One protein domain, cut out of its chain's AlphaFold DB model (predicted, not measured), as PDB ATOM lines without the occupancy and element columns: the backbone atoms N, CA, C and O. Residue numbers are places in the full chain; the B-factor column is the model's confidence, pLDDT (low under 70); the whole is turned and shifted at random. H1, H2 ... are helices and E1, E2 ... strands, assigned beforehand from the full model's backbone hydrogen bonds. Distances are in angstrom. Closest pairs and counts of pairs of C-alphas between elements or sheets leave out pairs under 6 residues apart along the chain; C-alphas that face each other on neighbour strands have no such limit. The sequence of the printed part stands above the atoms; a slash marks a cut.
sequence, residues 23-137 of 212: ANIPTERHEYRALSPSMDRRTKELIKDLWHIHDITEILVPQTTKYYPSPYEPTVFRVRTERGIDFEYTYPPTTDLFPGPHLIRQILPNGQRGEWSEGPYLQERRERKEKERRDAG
ATOM      1  N   ALA A  23     -22.559 -36.842  42.984       82.69
ATOM      2  CA  ALA A  23     -21.134 -36.540  42.839       82.69
ATOM      3  C   ALA A  23     -20.433 -37.403  41.771       82.69
ATOM      4  O   ALA A  23     -19.399 -37.002  41.238       82.69
ATOM      5  N   ASN A  24     -21.013 -38.560  41.446       82.94
ATOM      6  CA  ASN A  24     -20.523 -39.512  40.452       82.94
ATOM      7  C   ASN A  24     -21.214 -39.330  39.090       82.94
ATOM      8  O   ASN A  24     -21.005 -40.139  38.191       82.94
ATOM      9  N   ILE A  25     -22.020 -38.277  38.916       88.38
ATOM     10  CA  ILE A  25     -22.730 -37.990  37.666       88.38
ATOM     11  C   ILE A  25     -22.178 -36.685  37.079       88.38
ATOM     12  O   ILE A  25     -22.327 -35.639  37.724       88.38
ATOM     13  N   PRO A  26     -21.606 -36.702  35.860       89.50
ATOM     14  CA  PRO A  26     -21.069 -35.497  35.245       89.50
ATOM     15  C   PRO A  26     -22.143 -34.416  35.083       89.50
ATOM     16  O   PRO A  26     -23.295 -34.702  34.734       89.50
ATOM     17  N   THR A  27     -21.773 -33.165  35.337       86.75
ATOM     18  CA  THR A  27     -22.683 -32.016  35.219       86.75
ATOM     19  C   THR A  27     -22.591 -31.387  33.837       86.75
ATOM     20  O   THR A  27     -23.608 -31.002  33.251       86.75
ATOM     21  N   GLU A  28     -21.381 -31.334  33.286       87.94
ATOM     22  CA  GLU A  28     -21.099 -30.619  32.056       87.94
ATOM     23  C   GLU A  28     -21.281 -31.507  30.829       87.94
ATOM     24  O   GLU A  28     -20.969 -32.698  30.823       87.94
ATOM     25  N   ARG A  29     -21.763 -30.923  29.728       85.12
ATOM     26  CA  ARG A  29     -22.049 -31.702  28.516       85.12
ATOM     27  C   ARG A  29     -20.800 -32.335  27.898       85.12
ATOM     28  O   ARG A  29     -20.879 -33.446  27.384       85.12
ATOM     29  N   HIS A  30     -19.670 -31.632  27.927       89.12
ATOM     30  CA  HIS A  30     -18.421 -32.090  27.311       89.12
ATOM     31  C   HIS A  30     -17.833 -33.335  27.995       89.12
ATOM     32  O   HIS A  30     -16.991 -34.011  27.414       89.12
ATOM     33  N   GLU A  31     -18.305 -33.669  29.199       91.50
ATOM     34  CA  GLU A  31     -17.921 -34.878  29.931       91.50
ATOM     35  C   GLU A  31     -18.639 -36.137  29.422       91.50
ATOM     36  O   GLU A  31     -18.358 -37.245  29.890       91.50
ATOM     37  N   TYR A  32     -19.544 -35.987  28.451       92.56
ATOM     38  CA  TYR A  32     -20.248 -37.087  27.811       92.56
ATOM     39  C   TYR A  32     -19.857 -37.260  26.337       92.56
ATOM     40  O   TYR A  32     -19.432 -36.328  25.658       92.56
ATOM     41  N   ARG A  33     -20.023 -38.477  25.818       93.12
ATOM     42  CA  ARG A  33     -19.886 -38.823  24.394       93.12
ATOM     43  C   ARG A  33     -21.117 -39.569  23.906       93.12
ATOM     44  O   ARG A  33     -21.797 -40.201  24.705       93.12
ATOM     45  N   ALA A  34     -21.357 -39.564  22.602       93.25
ATOM     46  CA  ALA A  34     -22.406 -40.386  22.011       93.25
ATOM     47  C   ALA A  34     -22.153 -41.888  22.245       93.25
ATOM     48  O   ALA A  34     -21.010 -42.358  22.225       93.25
ATOM     49  N   LEU A  35     -23.233 -42.640  22.465       89.25
ATOM     50  CA  LEU A  35     -23.200 -44.103  22.449       89.25
ATOM     51  C   LEU A  35     -22.882 -44.639  21.046       89.25
ATOM     52  O   LEU A  35     -23.110 -43.982  20.031       89.25
ATOM     53  N   SER A  36     -22.393 -45.880  20.981       88.62
ATOM     54  CA  SER A  36     -22.286 -46.578  19.699       88.62
ATOM     55  C   SER A  36     -23.680 -46.765  19.072       88.62
ATOM     56  O   SER A  36     -24.647 -46.972  19.811       88.62
ATOM     57  N   PRO A  37     -23.818 -46.766  17.731       88.69
ATOM     58  CA  PRO A  37     -25.133 -46.795  17.076       88.69
ATOM     59  C   PRO A  37     -26.032 -47.970  17.491       88.69
ATOM     60  O   PRO A  37     -27.247 -47.829  17.619       88.69
ATOM     61  N   SER A  38     -25.443 -49.146  17.734       85.88
ATOM     62  CA  SER A  38     -26.185 -50.336  18.160       85.88
ATOM     63  C   SER A  38     -26.726 -50.219  19.587       85.88
ATOM     64  O   SER A  38     -27.849 -50.653  19.853       85.88
ATOM     65  N   MET A  39     -25.947 -49.628  20.498       86.19
ATOM     66  CA  MET A  39     -26.347 -49.396  21.886       86.19
ATOM     67  C   MET A  39     -27.330 -48.233  21.996       86.19
ATOM     68  O   MET A  39     -28.298 -48.335  22.747       86.19
ATOM     69  N   ASP A  40     -27.125 -47.172  21.213       90.06
ATOM     70  CA  ASP A  40     -28.029 -46.025  21.123       90.06
ATOM     71  C   ASP A  40     -29.438 -46.474  20.716       90.06
ATOM     72  O   ASP A  40     -30.392 -46.232  21.455       90.06
ATOM     73  N   ARG A  41     -29.569 -47.248  19.625       91.00
ATOM     74  CA  ARG A  41     -30.870 -47.771  19.169       91.00
ATOM     75  C   ARG A  41     -31.586 -48.578  20.255       91.00
ATOM     76  O   ARG A  41     -32.740 -48.297  20.565       91.00
ATOM     77  N   ARG A  42     -30.892 -49.548  20.862       88.81
ATOM     78  CA  ARG A  42     -31.465 -50.409  21.915       88.81
ATOM     79  C   ARG A  42     -31.881 -49.615  23.150       88.81
ATOM     80  O   ARG A  42     -32.912 -49.907  23.750       88.81
ATOM     81  N   THR A  43     -31.080 -48.628  23.543       90.62
ATOM     82  CA  THR A  43     -31.363 -47.809  24.727       90.62
ATOM     83  C   THR A  43     -32.534 -46.861  24.461       90.62
ATOM     84  O   THR A  43     -33.404 -46.728  25.315       90.62
ATOM     85  N   LYS A  44     -32.628 -46.277  23.258       94.19
ATOM     86  CA  LYS A  44     -33.788 -45.477  22.827       94.19
ATOM     87  C   LYS A  44     -35.078 -46.291  22.843       94.19
ATOM     88  O   LYS A  44     -36.070 -45.821  23.385       94.19
ATOM     89  N   GLU A  45     -35.068 -47.498  22.277       91.75
ATOM     90  CA  GLU A  45     -36.218 -48.418  22.312       91.75
ATOM     91  C   GLU A  45     -36.636 -48.728  23.753       91.75
ATOM     92  O   GLU A  45     -37.808 -48.628  24.099       91.75
ATOM     93  N   LEU A  46     -35.667 -49.010  24.626       90.44
ATOM     94  CA  LEU A  46     -35.932 -49.284  26.033       90.44
ATOM     95  C   LEU A  46     -36.572 -48.099  26.768       90.44
ATOM     96  O   LEU A  46     -37.537 -48.293  27.503       90.44
ATOM     97  N   ILE A  47     -36.052 -46.882  26.580       93.06
ATOM     98  CA  ILE A  47     -36.614 -45.680  27.210       93.06
ATOM     99  C   ILE A  47     -38.012 -45.391  26.650       93.06
ATOM    100  O   ILE A  47     -38.926 -45.077  27.413       93.06
ATOM    101  N   LYS A  48     -38.203 -45.556  25.335       93.38
ATOM    102  CA  LYS A  48     -39.519 -45.457  24.688       93.38
ATOM    103  C   LYS A  48     -40.517 -46.409  25.327       93.38
ATOM    104  O   LYS A  48     -41.607 -45.977  25.667       93.38
ATOM    105  N   ASP A  49     -40.135 -47.660  25.539       89.88
ATOM    106  CA  ASP A  49     -41.015 -48.670  26.126       89.88
ATOM    107  C   ASP A  49     -41.393 -48.390  27.577       89.88
ATOM    108  O   ASP A  49     -42.477 -48.755  28.010       89.88
ATOM    109  N   LEU A  50     -40.466 -47.825  28.350       90.12
ATOM    110  CA  LEU A  50     -40.642 -47.659  29.789       90.12
ATOM    111  C   LEU A  50     -41.311 -46.331  30.159       90.12
ATOM    112  O   LEU A  50     -41.998 -46.290  31.177       90.12
ATOM    113  N   TRP A  51     -41.141 -45.278  29.348       93.62
ATOM    114  CA  TRP A  51     -41.624 -43.918  29.645       93.62
ATOM    115  C   TRP A  51     -42.380 -43.226  28.499       93.62
ATOM    116  O   TRP A  51     -42.802 -42.086  28.672       93.62
ATOM    117  N   HIS A  52     -42.553 -43.861  27.334       92.88
ATOM    118  CA  HIS A  52     -43.192 -43.261  26.146       92.88
ATOM    119  C   HIS A  52     -42.544 -41.941  25.672       92.88
ATOM    120  O   HIS A  52     -43.190 -41.064  25.098       92.88
ATOM    121  N   ILE A  53     -41.229 -41.797  25.869       93.12
ATOM    122  CA  ILE A  53     -40.449 -40.664  25.348       93.12
ATOM    123  C   ILE A  53     -40.000 -41.000  23.922       93.12
ATOM    124  O   ILE A  53     -38.992 -41.674  23.712       93.12
ATOM    125  N   HIS A  54     -40.782 -40.584  22.925       93.50
ATOM    126  CA  HIS A  54     -40.598 -41.009  21.529       93.50
ATOM    127  C   HIS A  54     -39.621 -40.154  20.713       93.50
ATOM    128  O   HIS A  54     -39.070 -40.647  19.724       93.50
ATOM    129  N   ASP A  55     -39.362 -38.929  21.150       95.44
ATOM    130  CA  ASP A  55     -38.618 -37.878  20.454       95.44
ATOM    131  C   ASP A  55     -37.140 -37.803  20.877       95.44
ATOM    132  O   ASP A  55     -36.541 -36.733  20.885       95.44
ATOM    133  N   ILE A  56     -36.530 -38.933  21.257       96.31
ATOM    134  CA  ILE A  56     -35.122 -38.986  21.683       96.31
ATOM    135  C   ILE A  56     -34.186 -38.813  20.479       96.31
ATOM    136  O   ILE A  56     -34.116 -39.684  19.607       96.31
ATOM    137  N   THR A  57     -33.389 -37.747  20.487       94.38
ATOM    138  CA  THR A  57     -32.379 -37.451  19.459       94.38
ATOM    139  C   THR A  57     -31.044 -38.113  19.770       94.38
ATOM    140  O   THR A  57     -30.451 -38.759  18.904       94.38
ATOM    141  N   GLU A  58     -30.589 -38.030  21.018       93.06
ATOM    142  CA  GLU A  58     -29.237 -38.428  21.406       93.06
ATOM    143  C   GLU A  58     -29.221 -39.085  22.786       93.06
ATOM    144  O   GLU A  58     -29.897 -38.628  23.713       93.06
ATOM    145  N   ILE A  59     -28.419 -40.144  22.922       94.56
ATOM    146  CA  ILE A  59     -28.045 -40.712  24.214       94.56
ATOM    147  C   ILE A  59     -26.531 -40.608  24.381       94.56
ATOM    148  O   ILE A  59     -25.734 -41.087  23.570       94.56
ATOM    149  N   LEU A  60     -26.156 -39.969  25.478       94.50
ATOM    150  CA  LEU A  60     -24.807 -39.594  25.833       94.50
ATOM    151  C   LEU A  60     -24.351 -40.396  27.058       94.50
ATOM    152  O   LEU A  60     -25.054 -40.470  28.063       94.50
ATOM    153  N   VAL A  61     -23.154 -40.969  26.995       92.19
ATOM    154  CA  VAL A  61     -22.526 -41.756  28.064       92.19
ATOM    155  C   VAL A  61     -21.324 -41.000  28.647       92.19
ATOM    156  O   VAL A  61     -20.605 -40.350  27.881       92.19
ATOM    157  N   PRO A  62     -21.061 -41.071  29.966       90.88
ATOM    158  CA  PRO A  62     -19.878 -40.459  30.564       90.88
ATOM    159  C   PRO A  62     -18.581 -40.944  29.906       90.88
ATOM    160  O   PRO A  62     -18.391 -42.144  29.679       90.88
ATOM    161  N   GLN A  63     -17.677 -40.010  29.600       86.62
ATOM    162  CA  GLN A  63     -16.405 -40.305  28.933       86.62
ATOM    163  C   GLN A  63     -15.336 -40.858  29.878       86.62
ATOM    164  O   GLN A  63     -14.479 -41.625  29.443       86.62
ATOM    165  N   THR A  64     -15.353 -40.456  31.151       76.69
ATOM    166  CA  THR A  64     -14.258 -40.729  32.091       76.69
ATOM    167  C   THR A  64     -14.624 -41.827  33.084       76.69
ATOM    168  O   THR A  64     -15.753 -41.899  33.562       76.69
ATOM    169  N   THR A  65     -13.643 -42.660  33.445       69.12
ATOM    170  CA  THR A  65     -13.793 -43.739  34.441       69.12
ATOM    171  C   THR A  65     -14.063 -43.225  35.858       69.12
ATOM    172  O   THR A  65     -14.574 -43.970  36.686       69.12
ATOM    173  N   LYS A  66     -13.797 -41.937  36.125       68.81
ATOM    174  CA  LYS A  66     -14.138 -41.251  37.384       68.81
ATOM    175  C   LYS A  66     -15.623 -41.395  37.741       68.81
ATOM    176  O   LYS A  66     -15.959 -41.466  38.917       68.81
ATOM    177  N   TYR A  67     -16.486 -41.464  36.730       65.94
ATOM    178  CA  TYR A  67     -17.938 -41.588  36.875       65.94
ATOM    179  C   TYR A  67     -18.434 -43.047  36.830       65.94
ATOM    180  O   TYR A  67     -19.630 -43.293  36.722       65.94
ATOM    181  N   TYR A  68     -17.513 -44.014  36.954       67.12
ATOM    182  CA  TYR A  68     -17.784 -45.449  37.113       67.12
ATOM    183  C   TYR A  68     -17.186 -46.008  38.426       67.12
ATOM    184  O   TYR A  68     -16.481 -47.018  38.391       67.12
ATOM    185  N   PRO A  69     -17.371 -45.363  39.595       55.91
ATOM    186  CA  PRO A  69     -16.569 -45.689  40.776       55.91
ATOM    187  C   PRO A  69     -16.944 -47.015  41.459       55.91
ATOM    188  O   PRO A  69     -16.203 -47.471  42.325       55.91
ATOM    189  N   SER A  70     -18.049 -47.662  41.075       67.75
ATOM    190  CA  SER A  70     -18.467 -48.950  41.635       67.75
ATOM    191  C   SER A  70     -19.161 -49.814  40.575       67.75
ATOM    192  O   SER A  70     -20.034 -49.303  39.875       67.75
ATOM    193  N   PRO A  71     -18.854 -51.124  40.474       66.62
ATOM    194  CA  PRO A  71     -19.585 -52.043  39.594       66.62
ATOM    195  C   PRO A  71     -21.042 -52.251  40.035       66.62
ATOM    196  O   PRO A  71     -21.831 -52.832  39.295       66.62
ATOM    197  N   TYR A  72     -21.397 -51.786  41.235       69.06
ATOM    198  CA  TYR A  72     -22.733 -51.893  41.811       69.06
ATOM    199  C   TYR A  72     -23.580 -50.631  41.597       69.06
ATOM    200  O   TYR A  72     -24.792 -50.671  41.799       69.06
ATOM    201  N   GLU A  73     -22.965 -49.511  41.197       74.00
ATOM    202  CA  GLU A  73     -23.686 -48.274  40.890       74.00
ATOM    203  C   GLU A  73     -24.059 -48.236  39.401       74.00
ATOM    204  O   GLU A  73     -23.214 -48.502  38.539       74.00
ATOM    205  N   PRO A  74     -25.314 -47.895  39.054       81.00
ATOM    206  CA  PRO A  74     -25.695 -47.758  37.659       81.00
ATOM    207  C   PRO A  74     -24.988 -46.565  37.018       81.00
ATOM    208  O   PRO A  74     -24.902 -45.480  37.593       81.00
ATOM    209  N   THR A  75     -24.532 -46.746  35.779       86.00
ATOM    210  CA  THR A  75     -24.004 -45.628  34.993       86.00
ATOM    211  C   THR A  75     -25.153 -44.716  34.587       86.00
ATOM    212  O   THR A  75     -26.198 -45.192  34.144       86.00
ATOM    213  N   VAL A  76     -24.968 -43.402  34.699       90.38
ATOM    214  CA  VAL A  76     -25.995 -42.427  34.320       90.38
ATOM    215  C   VAL A  76     -25.711 -41.879  32.931       90.38
ATOM    216  O   VAL A  76     -24.677 -41.260  32.687       90.38
ATOM    217  N   PHE A  77     -26.635 -42.122  32.008       93.12
ATOM    218  CA  PHE A  77     -26.611 -41.556  30.665       93.12
ATOM    219  C   PHE A  77     -27.410 -40.260  30.636       93.12
ATOM    220  O   PHE A  77     -28.372 -40.094  31.386       93.12
ATOM    221  N   ARG A  78     -27.054 -39.362  29.720       94.69
ATOM    222  CA  ARG A  78     -27.833 -38.163  29.423       94.69
ATOM    223  C   ARG A  78     -28.623 -38.379  28.140       94.69
ATOM    224  O   ARG A  78     -28.081 -38.830  27.137       94.69
ATOM    225  N   VAL A  79     -29.912 -38.089  28.186       96.12
ATOM    226  CA  VAL A  79     -30.869 -38.336  27.106       96.12
ATOM    227  C   VAL A  79     -31.415 -36.996  26.659       96.12
ATOM    228  O   VAL A  79     -31.877 -36.215  27.488       96.12
ATOM    229  N   ARG A  80     -31.376 -36.732  25.358       94.38
ATOM    230  CA  ARG A  80     -31.897 -35.495  24.785       94.38
ATOM    231  C   ARG A  80     -33.078 -35.760  23.880       94.38
ATOM    232  O   ARG A  80     -33.056 -36.695  23.082       94.38
ATOM    233  N   THR A  81     -34.068 -34.887  23.966       95.94
ATOM    234  CA  THR A  81     -35.247 -34.898  23.097       95.94
ATOM    235  C   THR A  81     -35.187 -33.820  22.015       95.94
ATOM    236  O   THR A  81     -34.434 -32.851  22.128       95.94
ATOM    237  N   GLU A  82     -35.994 -33.965  20.965       94.69
ATOM    238  CA  GLU A  82     -36.184 -32.950  19.916       94.69
ATOM    239  C   GLU A  82     -36.692 -31.622  20.493       94.69
ATOM    240  O   GLU A  82     -36.327 -30.550  20.018       94.69
ATOM    241  N   ARG A  83     -37.475 -31.685  21.577       91.50
ATOM    242  CA  ARG A  83     -38.024 -30.519  22.289       91.50
ATOM    243  C   ARG A  83     -37.000 -29.785  23.160       91.50
ATOM    244  O   ARG A  83     -37.366 -28.852  23.870       91.50
ATOM    245  N   GLY A  84     -35.737 -30.213  23.157       90.94
ATOM    246  CA  GLY A  84     -34.682 -29.629  23.986       90.94
ATOM    247  C   GLY A  84     -34.795 -29.973  25.474       90.94
ATOM    248  O   GLY A  84     -34.130 -29.343  26.292       90.94
ATOM    249  N   ILE A  85     -35.619 -30.963  25.837       94.19
ATOM    250  CA  ILE A  85     -35.694 -31.480  27.206       94.19
ATOM    251  C   ILE A  85     -34.571 -32.499  27.390       94.19
ATOM    252  O   ILE A  85     -34.454 -33.444  26.600       94.19
ATOM    253  N   ASP A  86     -33.774 -32.298  28.436       95.19
ATOM    254  CA  ASP A  86     -32.713 -33.207  28.850       95.19
ATOM    255  C   ASP A  86     -33.188 -34.065  30.034       95.19
ATOM    256  O   ASP A  86     -33.792 -33.575  30.992       95.19
ATOM    257  N   PHE A  87     -32.864 -35.351  29.985       96.25
ATOM    258  CA  PHE A  87     -33.079 -36.305  31.065       96.25
ATOM    259  C   PHE A  87     -31.765 -36.981  31.449       96.25
ATOM    260  O   PHE A  87     -30.833 -37.079  30.648       96.25
ATOM    261  N   GLU A  88     -31.717 -37.500  32.667       95.00
ATOM    262  CA  GLU A  88     -30.721 -38.472  33.098       95.00
ATOM    263  C   GLU A  88     -31.396 -39.832  33.252       95.00
ATOM    264  O   GLU A  88     -32.506 -39.914  33.773       95.00
ATOM    265  N   TYR A  89     -30.730 -40.887  32.793       93.69
ATOM    266  CA  TYR A  89     -31.250 -42.250  32.759       93.69
ATOM    267  C   TYR A  89     -30.227 -43.225  33.344       93.69
ATOM    268  O   TYR A  89     -29.060 -43.206  32.947       93.69
ATOM    269  N   THR A  90     -30.648 -44.092  34.266       90.19
ATOM    270  CA  THR A  90     -29.781 -45.135  34.823       90.19
ATOM    271  C   THR A  90     -29.697 -46.333  33.882       90.19
ATOM    272  O   THR A  90     -30.688 -46.993  33.560       90.19
ATOM    273  N   TYR A  91     -28.477 -46.651  33.464       85.06
ATOM    274  CA  TYR A  91     -28.156 -47.887  32.775       85.06
ATOM    275  C   TYR A  91     -27.586 -48.887  33.794       85.06
ATOM    276  O   TYR A  91     -26.444 -48.722  34.238       85.06
ATOM    277  N   PRO A  92     -28.371 -49.895  34.216       74.38
ATOM    278  CA  PRO A  92     -27.933 -50.831  35.236       74.38
ATOM    279  C   PRO A  92     -26.779 -51.711  34.737       74.38
ATOM    280  O   PRO A  92     -26.762 -52.101  33.562       74.38
ATOM    281  N   PRO A  93     -25.823 -52.054  35.618       61.78
ATOM    282  CA  PRO A  93     -24.767 -52.996  35.288       61.78
ATOM    283  C   PRO A  93     -25.378 -54.376  35.015       61.78
ATOM    284  O   PRO A  93     -26.341 -54.791  35.658       61.78
ATOM    285  N   THR A  94     -24.828 -55.098  34.040       57.44
ATOM    286  CA  THR A  94     -25.278 -56.457  33.687       57.44
ATOM    287  C   THR A  94     -24.571 -57.547  34.499       57.44
ATOM    288  O   THR A  94     -24.701 -58.722  34.168       57.44
ATOM    289  N   THR A  95     -23.774 -57.181  35.504       48.44
ATOM    290  CA  THR A  95     -22.951 -58.108  36.288       48.44
ATOM    291  C   THR A  95     -23.742 -58.675  37.466       48.44
ATOM    292  O   THR A  95     -23.902 -57.975  38.459       48.44
ATOM    293  N   ASP A  96     -24.201 -59.923  37.311       47.62
ATOM    294  CA  ASP A  96     -24.634 -60.987  38.251       47.62
ATOM    295  C   ASP A  96     -25.520 -60.686  39.478       47.62
ATOM    296  O   ASP A  96     -26.258 -61.565  39.926       47.62
ATOM    297  N   LEU A  97     -25.535 -59.471  40.007       47.34
ATOM    298  CA  LEU A  97     -26.538 -58.990  40.947       47.34
ATOM    299  C   LEU A  97     -27.641 -58.331  40.122       47.34
ATOM    300  O   LEU A  97     -27.335 -57.632  39.159       47.34
ATOM    301  N   PHE A  98     -28.904 -58.611  40.466       53.97
ATOM    302  CA  PHE A  98     -30.108 -58.108  39.790       53.97
ATOM    303  C   PHE A  98     -29.848 -56.765  39.093       53.97
ATOM    304  O   PHE A  98     -29.494 -55.814  39.795       53.97
ATOM    305  N   PRO A  99     -29.994 -56.669  37.753       59.06
ATOM    306  CA  PRO A  99     -29.757 -55.412  37.061       59.06
ATOM    307  C   PRO A  99     -30.642 -54.373  37.742       59.06
ATOM    308  O   PRO A  99     -31.860 -54.558  37.809       59.06
ATOM    309  N   GLY A 100     -30.013 -53.358  38.340       65.88
ATOM    310  CA  GLY A 100     -30.707 -52.323  39.097       65.88
ATOM    311  C   GLY A 100     -31.857 -51.697  38.296       65.88
ATOM    312  O   GLY A 100     -31.967 -51.887  37.080       65.88
ATOM    313  N   PRO A 101     -32.749 -50.945  38.947       76.00
ATOM    314  CA  PRO A 101     -33.902 -50.385  38.263       76.00
ATOM    315  C   PRO A 101     -33.473 -49.419  37.155       76.00
ATOM    316  O   PRO A 101     -32.525 -48.636  37.285       76.00
ATOM    317  N   HIS A 102     -34.224 -49.466  36.060       85.56
ATOM    318  CA  HIS A 102     -34.205 -48.429  35.043       85.56
ATOM    319  C   HIS A 102     -34.968 -47.224  35.594       85.56
ATOM    320  O   HIS A 102     -36.183 -47.291  35.787       85.56
ATOM    321  N   LEU A 103     -34.246 -46.144  35.858       90.38
ATOM    322  CA  LEU A 103     -34.747 -44.903  36.426       90.38
ATOM    323  C   LEU A 103     -34.485 -43.762  35.453       90.38
ATOM    324  O   LEU A 103     -33.474 -43.753  34.748       90.38
ATOM    325  N   ILE A 104     -35.370 -42.773  35.458       93.88
ATOM    326  CA  ILE A 104     -35.186 -41.529  34.720       93.88
ATOM    327  C   ILE A 104     -35.519 -40.328  35.606       93.88
ATOM    328  O   ILE A 104     -36.400 -40.405  36.466       93.88
ATOM    329  N   ARG A 105     -34.831 -39.210  35.391       94.31
ATOM    330  CA  ARG A 105     -35.186 -37.902  35.959       94.31
ATOM    331  C   ARG A 105     -34.975 -36.797  34.937       94.31
ATOM    332  O   ARG A 105     -34.111 -36.907  34.072       94.31
ATOM    333  N   GLN A 106     -35.739 -35.719  35.045       95.25
ATOM    334  CA  GLN A 106     -35.565 -34.542  34.194       95.25
ATOM    335  C   GLN A 106     -34.432 -33.646  34.719       95.25
ATOM    336  O   GLN A 106     -34.298 -33.454  35.930       95.25
ATOM    337  N   ILE A 107     -33.651 -33.064  33.808       94.31
ATOM    338  CA  ILE A 107     -32.777 -31.923  34.099       94.31
ATOM    339  C   ILE A 107     -33.549 -30.653  33.737       94.31
ATOM    340  O   ILE A 107     -33.954 -30.454  32.590       94.31
ATOM    341  N   LEU A 108     -33.780 -29.794  34.723       92.50
ATOM    342  CA  LEU A 108     -34.465 -28.524  34.530       92.50
ATOM    343  C   LEU A 108     -33.561 -27.520  33.790       92.50
ATOM    344  O   LEU A 108     -32.335 -27.622  33.866       92.50
ATOM    345  N   PRO A 109     -34.128 -26.495  33.123       89.38
ATOM    346  CA  PRO A 109     -33.341 -25.494  32.391       89.38
ATOM    347  C   PRO A 109     -32.301 -24.749  33.241       89.38
ATOM    348  O   PRO A 109     -31.300 -24.273  32.716       89.38
ATOM    349  N   ASN A 110     -32.518 -24.658  34.556       89.25
ATOM    350  CA  ASN A 110     -31.585 -24.062  35.514       89.25
ATOM    351  C   ASN A 110     -30.462 -25.025  35.967       89.25
ATOM    352  O   ASN A 110     -29.712 -24.695  36.882       89.25
ATOM    353  N   GLY A 111     -30.375 -26.223  35.381       86.12
ATOM    354  CA  GLY A 111     -29.410 -27.266  35.735       86.12
ATOM    355  C   GLY A 111     -29.790 -28.103  36.958       86.12
ATOM    356  O   GLY A 111     -29.055 -29.025  37.308       86.12
ATOM    357  N   GLN A 112     -30.923 -27.829  37.616       90.44
ATOM    358  CA  GLN A 112     -31.385 -28.652  38.732       90.44
ATOM    359  C   GLN A 112     -31.855 -30.022  38.242       90.44
ATOM    360  O   GLN A 112     -32.525 -30.151  37.219       90.44
ATOM    361  N   ARG A 113     -31.516 -31.053  39.014       91.75
ATOM    362  CA  ARG A 113     -31.919 -32.438  38.773       91.75
ATOM    363  C   ARG A 113     -33.226 -32.720  39.510       91.75
ATOM    364  O   ARG A 113     -33.332 -32.425  40.699       91.75
ATOM    365  N   GLY A 114     -34.205 -33.277  38.802       91.38
ATOM    366  CA  GLY A 114     -35.465 -33.733  39.386       91.38
ATOM    367  C   GLY A 114     -35.323 -35.025  40.197       91.38
ATOM    368  O   GLY A 114     -34.228 -35.560  40.384       91.38
ATOM    369  N   GLU A 115     -36.455 -35.548  40.659       90.75
ATOM    370  CA  GLU A 115     -36.513 -36.837  41.354       90.75
ATOM    371  C   GLU A 115     -36.398 -38.011  40.372       90.75
ATOM    372  O   GLU A 115     -36.870 -37.947  39.234       90.75
ATOM    373  N   TRP A 116     -35.762 -39.095  40.821       90.50
ATOM    374  CA  TRP A 116     -35.726 -40.356  40.084       90.50
ATOM    375  C   TRP A 116     -37.102 -41.018  40.051       90.50
ATOM    376  O   TRP A 116     -37.734 -41.181  41.093       90.50
ATOM    377  N   SER A 117     -37.511 -41.459  38.864       89.12
ATOM    378  CA  SER A 117     -38.767 -42.167  38.619       89.12
ATOM    379  C   SER A 117     -38.521 -43.480  37.879       89.12
ATOM    380  O   SER A 117     -37.693 -43.547  36.968       89.12
ATOM    381  N   GLU A 118     -39.235 -44.534  38.268       86.75
ATOM    382  CA  GLU A 118     -39.271 -45.791  37.516       86.75
ATOM    383  C   GLU A 118     -40.106 -45.656  36.239       86.75
ATOM    384  O   GLU A 118     -40.888 -44.718  36.081       86.75
ATOM    385  N   GLY A 119     -39.931 -46.602  35.314       82.19
ATOM    386  CA  GLY A 119     -40.768 -46.722  34.121       82.19
ATOM    387  C   GLY A 119     -42.214 -47.059  34.482       82.19
ATOM    388  O   GLY A 119     -42.452 -48.211  34.857       82.19
ATOM    389  N   PRO A 120     -43.192 -46.139  34.336       83.56
ATOM    390  CA  PRO A 120     -44.591 -46.435  34.655       83.56
ATOM    391  C   PRO A 120     -45.163 -47.579  33.804       83.56
ATOM    392  O   PRO A 120     -46.082 -48.268  34.236       83.56
ATOM    393  N   TYR A 121     -44.578 -47.835  32.630       84.50
ATOM    394  CA  TYR A 121     -45.019 -48.860  31.680       84.50
ATOM    395  C   TYR A 121     -44.203 -50.166  31.778       84.50
ATOM    396  O   TYR A 121     -44.180 -50.985  30.854       84.50
ATOM    397  N   LEU A 122     -43.518 -50.410  32.906       82.56
ATOM    398  CA  LEU A 122     -42.739 -51.639  33.113       82.56
ATOM    399  C   LEU A 122     -43.597 -52.907  32.975       82.56
ATOM    400  O   LEU A 122     -43.131 -53.899  32.408       82.56
ATOM    401  N   GLN A 123     -44.830 -52.876  33.485       82.38
ATOM    402  CA  GLN A 123     -45.763 -53.998  33.407       82.38
ATOM    403  C   GLN A 123     -46.172 -54.286  31.957       82.38
ATOM    404  O   GLN A 123     -46.019 -55.417  31.498       82.38
ATOM    405  N   GLU A 124     -46.570 -53.260  31.203       84.12
ATOM    406  CA  GLU A 124     -46.930 -53.383  29.783       84.12
ATOM    407  C   GLU A 124     -45.774 -53.964  28.957       84.12
ATOM    408  O   GLU A 124     -45.953 -54.874  28.143       84.12
ATOM    409  N   ARG A 125     -44.541 -53.509  29.218       84.06
ATOM    410  CA  ARG A 125     -43.344 -54.063  28.576       84.06
ATOM    411  C   ARG A 125     -43.130 -55.539  28.920       84.06
ATOM    412  O   ARG A 125     -42.721 -56.308  28.046       84.06
ATOM    413  N   ARG A 126     -43.340 -55.944  30.179       84.88
ATOM    414  CA  ARG A 126     -43.211 -57.350  30.606       84.88
ATOM    415  C   ARG A 126     -44.226 -58.227  29.884       84.88
ATOM    416  O   ARG A 126     -43.826 -59.235  29.313       84.88
ATOM    417  N   GLU A 127     -45.483 -57.801  29.838       87.12
ATOM    418  CA  GLU A 127     -46.564 -58.517  29.154       87.12
ATOM    419  C   GLU A 127     -46.299 -58.645  27.652       87.12
ATOM    420  O   GLU A 127     -46.416 -59.737  27.091       87.12
ATOM    421  N   ARG A 128     -45.851 -57.564  27.001       86.81
ATOM    422  CA  ARG A 128     -45.478 -57.593  25.582       86.81
ATOM    423  C   ARG A 128     -44.334 -58.569  25.313       86.81
ATOM    424  O   ARG A 128     -44.444 -59.395  24.413       86.81
ATOM    425  N   LYS A 129     -43.269 -58.535  26.123       83.56
ATOM    426  CA  LYS A 129     -42.144 -59.479  25.997       83.56
ATOM    427  C   LYS A 129     -42.544 -60.922  26.265       83.56
ATOM    428  O   LYS A 129     -41.995 -61.836  25.656       83.56
ATOM    429  N   GLU A 130     -43.450 -61.145  27.205       86.06
ATOM    430  CA  GLU A 130     -43.957 -62.479  27.488       86.06
ATOM    431  C   GLU A 130     -44.775 -63.009  26.310       86.06
ATOM    432  O   GLU A 130     -44.567 -64.146  25.890       86.06
ATOM    433  N   LYS A 131     -45.631 -62.169  25.719       87.12
ATOM    434  CA  LYS A 131     -46.361 -62.496  24.494       87.12
ATOM    435  C   LYS A 131     -45.409 -62.812  23.338       87.12
ATOM    436  O   LYS A 131     -45.529 -63.878  22.752       87.12
ATOM    437  N   GLU A 132     -44.418 -61.961  23.076       85.38
ATOM    438  CA  GLU A 132     -43.395 -62.201  22.043       85.38
ATOM    439  C   GLU A 132     -42.662 -63.536  22.256       85.38
ATOM    440  O   GLU A 132     -42.438 -64.282  21.307       85.38
ATOM    441  N   ARG A 133     -42.316 -63.874  23.507       82.94
ATOM    442  CA  ARG A 133     -41.700 -65.166  23.848       82.94
ATOM    443  C   ARG A 133     -42.636 -66.339  23.576       82.94
ATOM    444  O   ARG A 133     -42.185 -67.336  23.019       82.94
ATOM    445  N   ARG A 134     -43.910 -66.223  23.962       82.81
ATOM    446  CA  ARG A 134     -44.930 -67.248  23.700       82.81
ATOM    447  C   ARG A 134     -45.128 -67.454  22.197       82.81
ATOM    448  O   ARG A 134     -45.086 -68.595  21.744       82.81
ATOM    449  N   ASP A 135     -45.251 -66.370  21.437       83.69
ATOM    450  CA  ASP A 135     -45.439 -66.392  19.982       83.69
ATOM    451  C   ASP A 135     -44.207 -66.972  19.260       83.69
ATOM    452  O   ASP A 135     -44.340 -67.715  18.289       83.69
ATOM    453  N   ALA A 136     -43.003 -66.715  19.778       80.31
ATOM    454  CA  ALA A 136     -41.758 -67.316  19.294       80.31
ATOM    455  C   ALA A 136     -41.569 -68.789  19.718       80.31
ATOM    456  O   ALA A 136     -40.562 -69.407  19.366       80.31
ATOM    457  N   GLY A 137     -42.488 -69.358  20.506       76.06
ATOM    458  CA  GLY A 137     -42.378 -70.713  21.047       76.06
ATOM    459  C   GLY A 137     -41.278 -70.879  22.104       76.06
ATOM    460  O   GLY A 137     -40.930 -72.005  22.462       76.06
TER     461      GLY A 137
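AT A GLANCE: This is residues 23 to 137 of the 212 residues of an uncharacterized protein of Ascobolus immersus RN42 (UniProt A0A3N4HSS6). A strongly twisted sheet of five strands has helix H1 packed across one face, and helix H2 leads away as an arm whose residues 129 to 135, with 136 and 137, stick out free. The 115 printed residues hold E1, H1, E2, E3, E4, E5 and H2 in chain order; the sheet's order is E1 E2 E3 E4 E5, antiparallel throughout. The class is mixed, helices and strands, with under half of the residues in named elements. The whole is compact, radius of gyration of the C-alphas 14.8 A, spanning 46 by 35 by 28 A.

IN THESE COORDINATES: Find C-alpha 32 at (-20.248, -37.087, 27.811), where E1, residues 32 to 34, begins its 7.0 A. H1 follows, residues 37 to 51, 20.9 A. Then come E2, residues 56 to 62, 17.7 A; E3, 75 to 81, 19.6 A; E4, 86 to 91, 15.9 A; and E5, 103 to 107, 13.3 A. H2, residues 122 to 135, runs 19.9 A to C-alpha 135 at (-45.439, -66.392, 19.982).

HOW THE PARTS SIT: E2 to E5 form a meander, each strand the antiparallel neighbour of the one before; look for N 60 and O 78, 2.8 A, N 77 and O 89, 2.8 A, and N 88 and O 105, 2.8 A. Edge strand E1 pairs with E2 through N 33 and O 61, 2.8 A. H1 is on the sheet in two layers, a helix on one face, at a height over the sheet of 8.1 A, across the strands; its closest C-alphas to E2 are Asp 40 and Ile 59, 6.1 A. H1 and H2 touch only at their ends, C-alphas of Leu 50 and Leu 122 closest at 5.6 A, at a steep tilt of 64 degrees. In both helices every O i to N i+4 pair is within hydrogen-bond range.

THE WHOLE: The C-alphas of Asn 110 and Gly 137, the farthest apart, are 50.0 A apart. The printed part has no cut; the links E2 to E3, E4 to E5 and E5 to H2 are long. Look for pLDDT under 70 at residues 65 to 72 and 93 to 100.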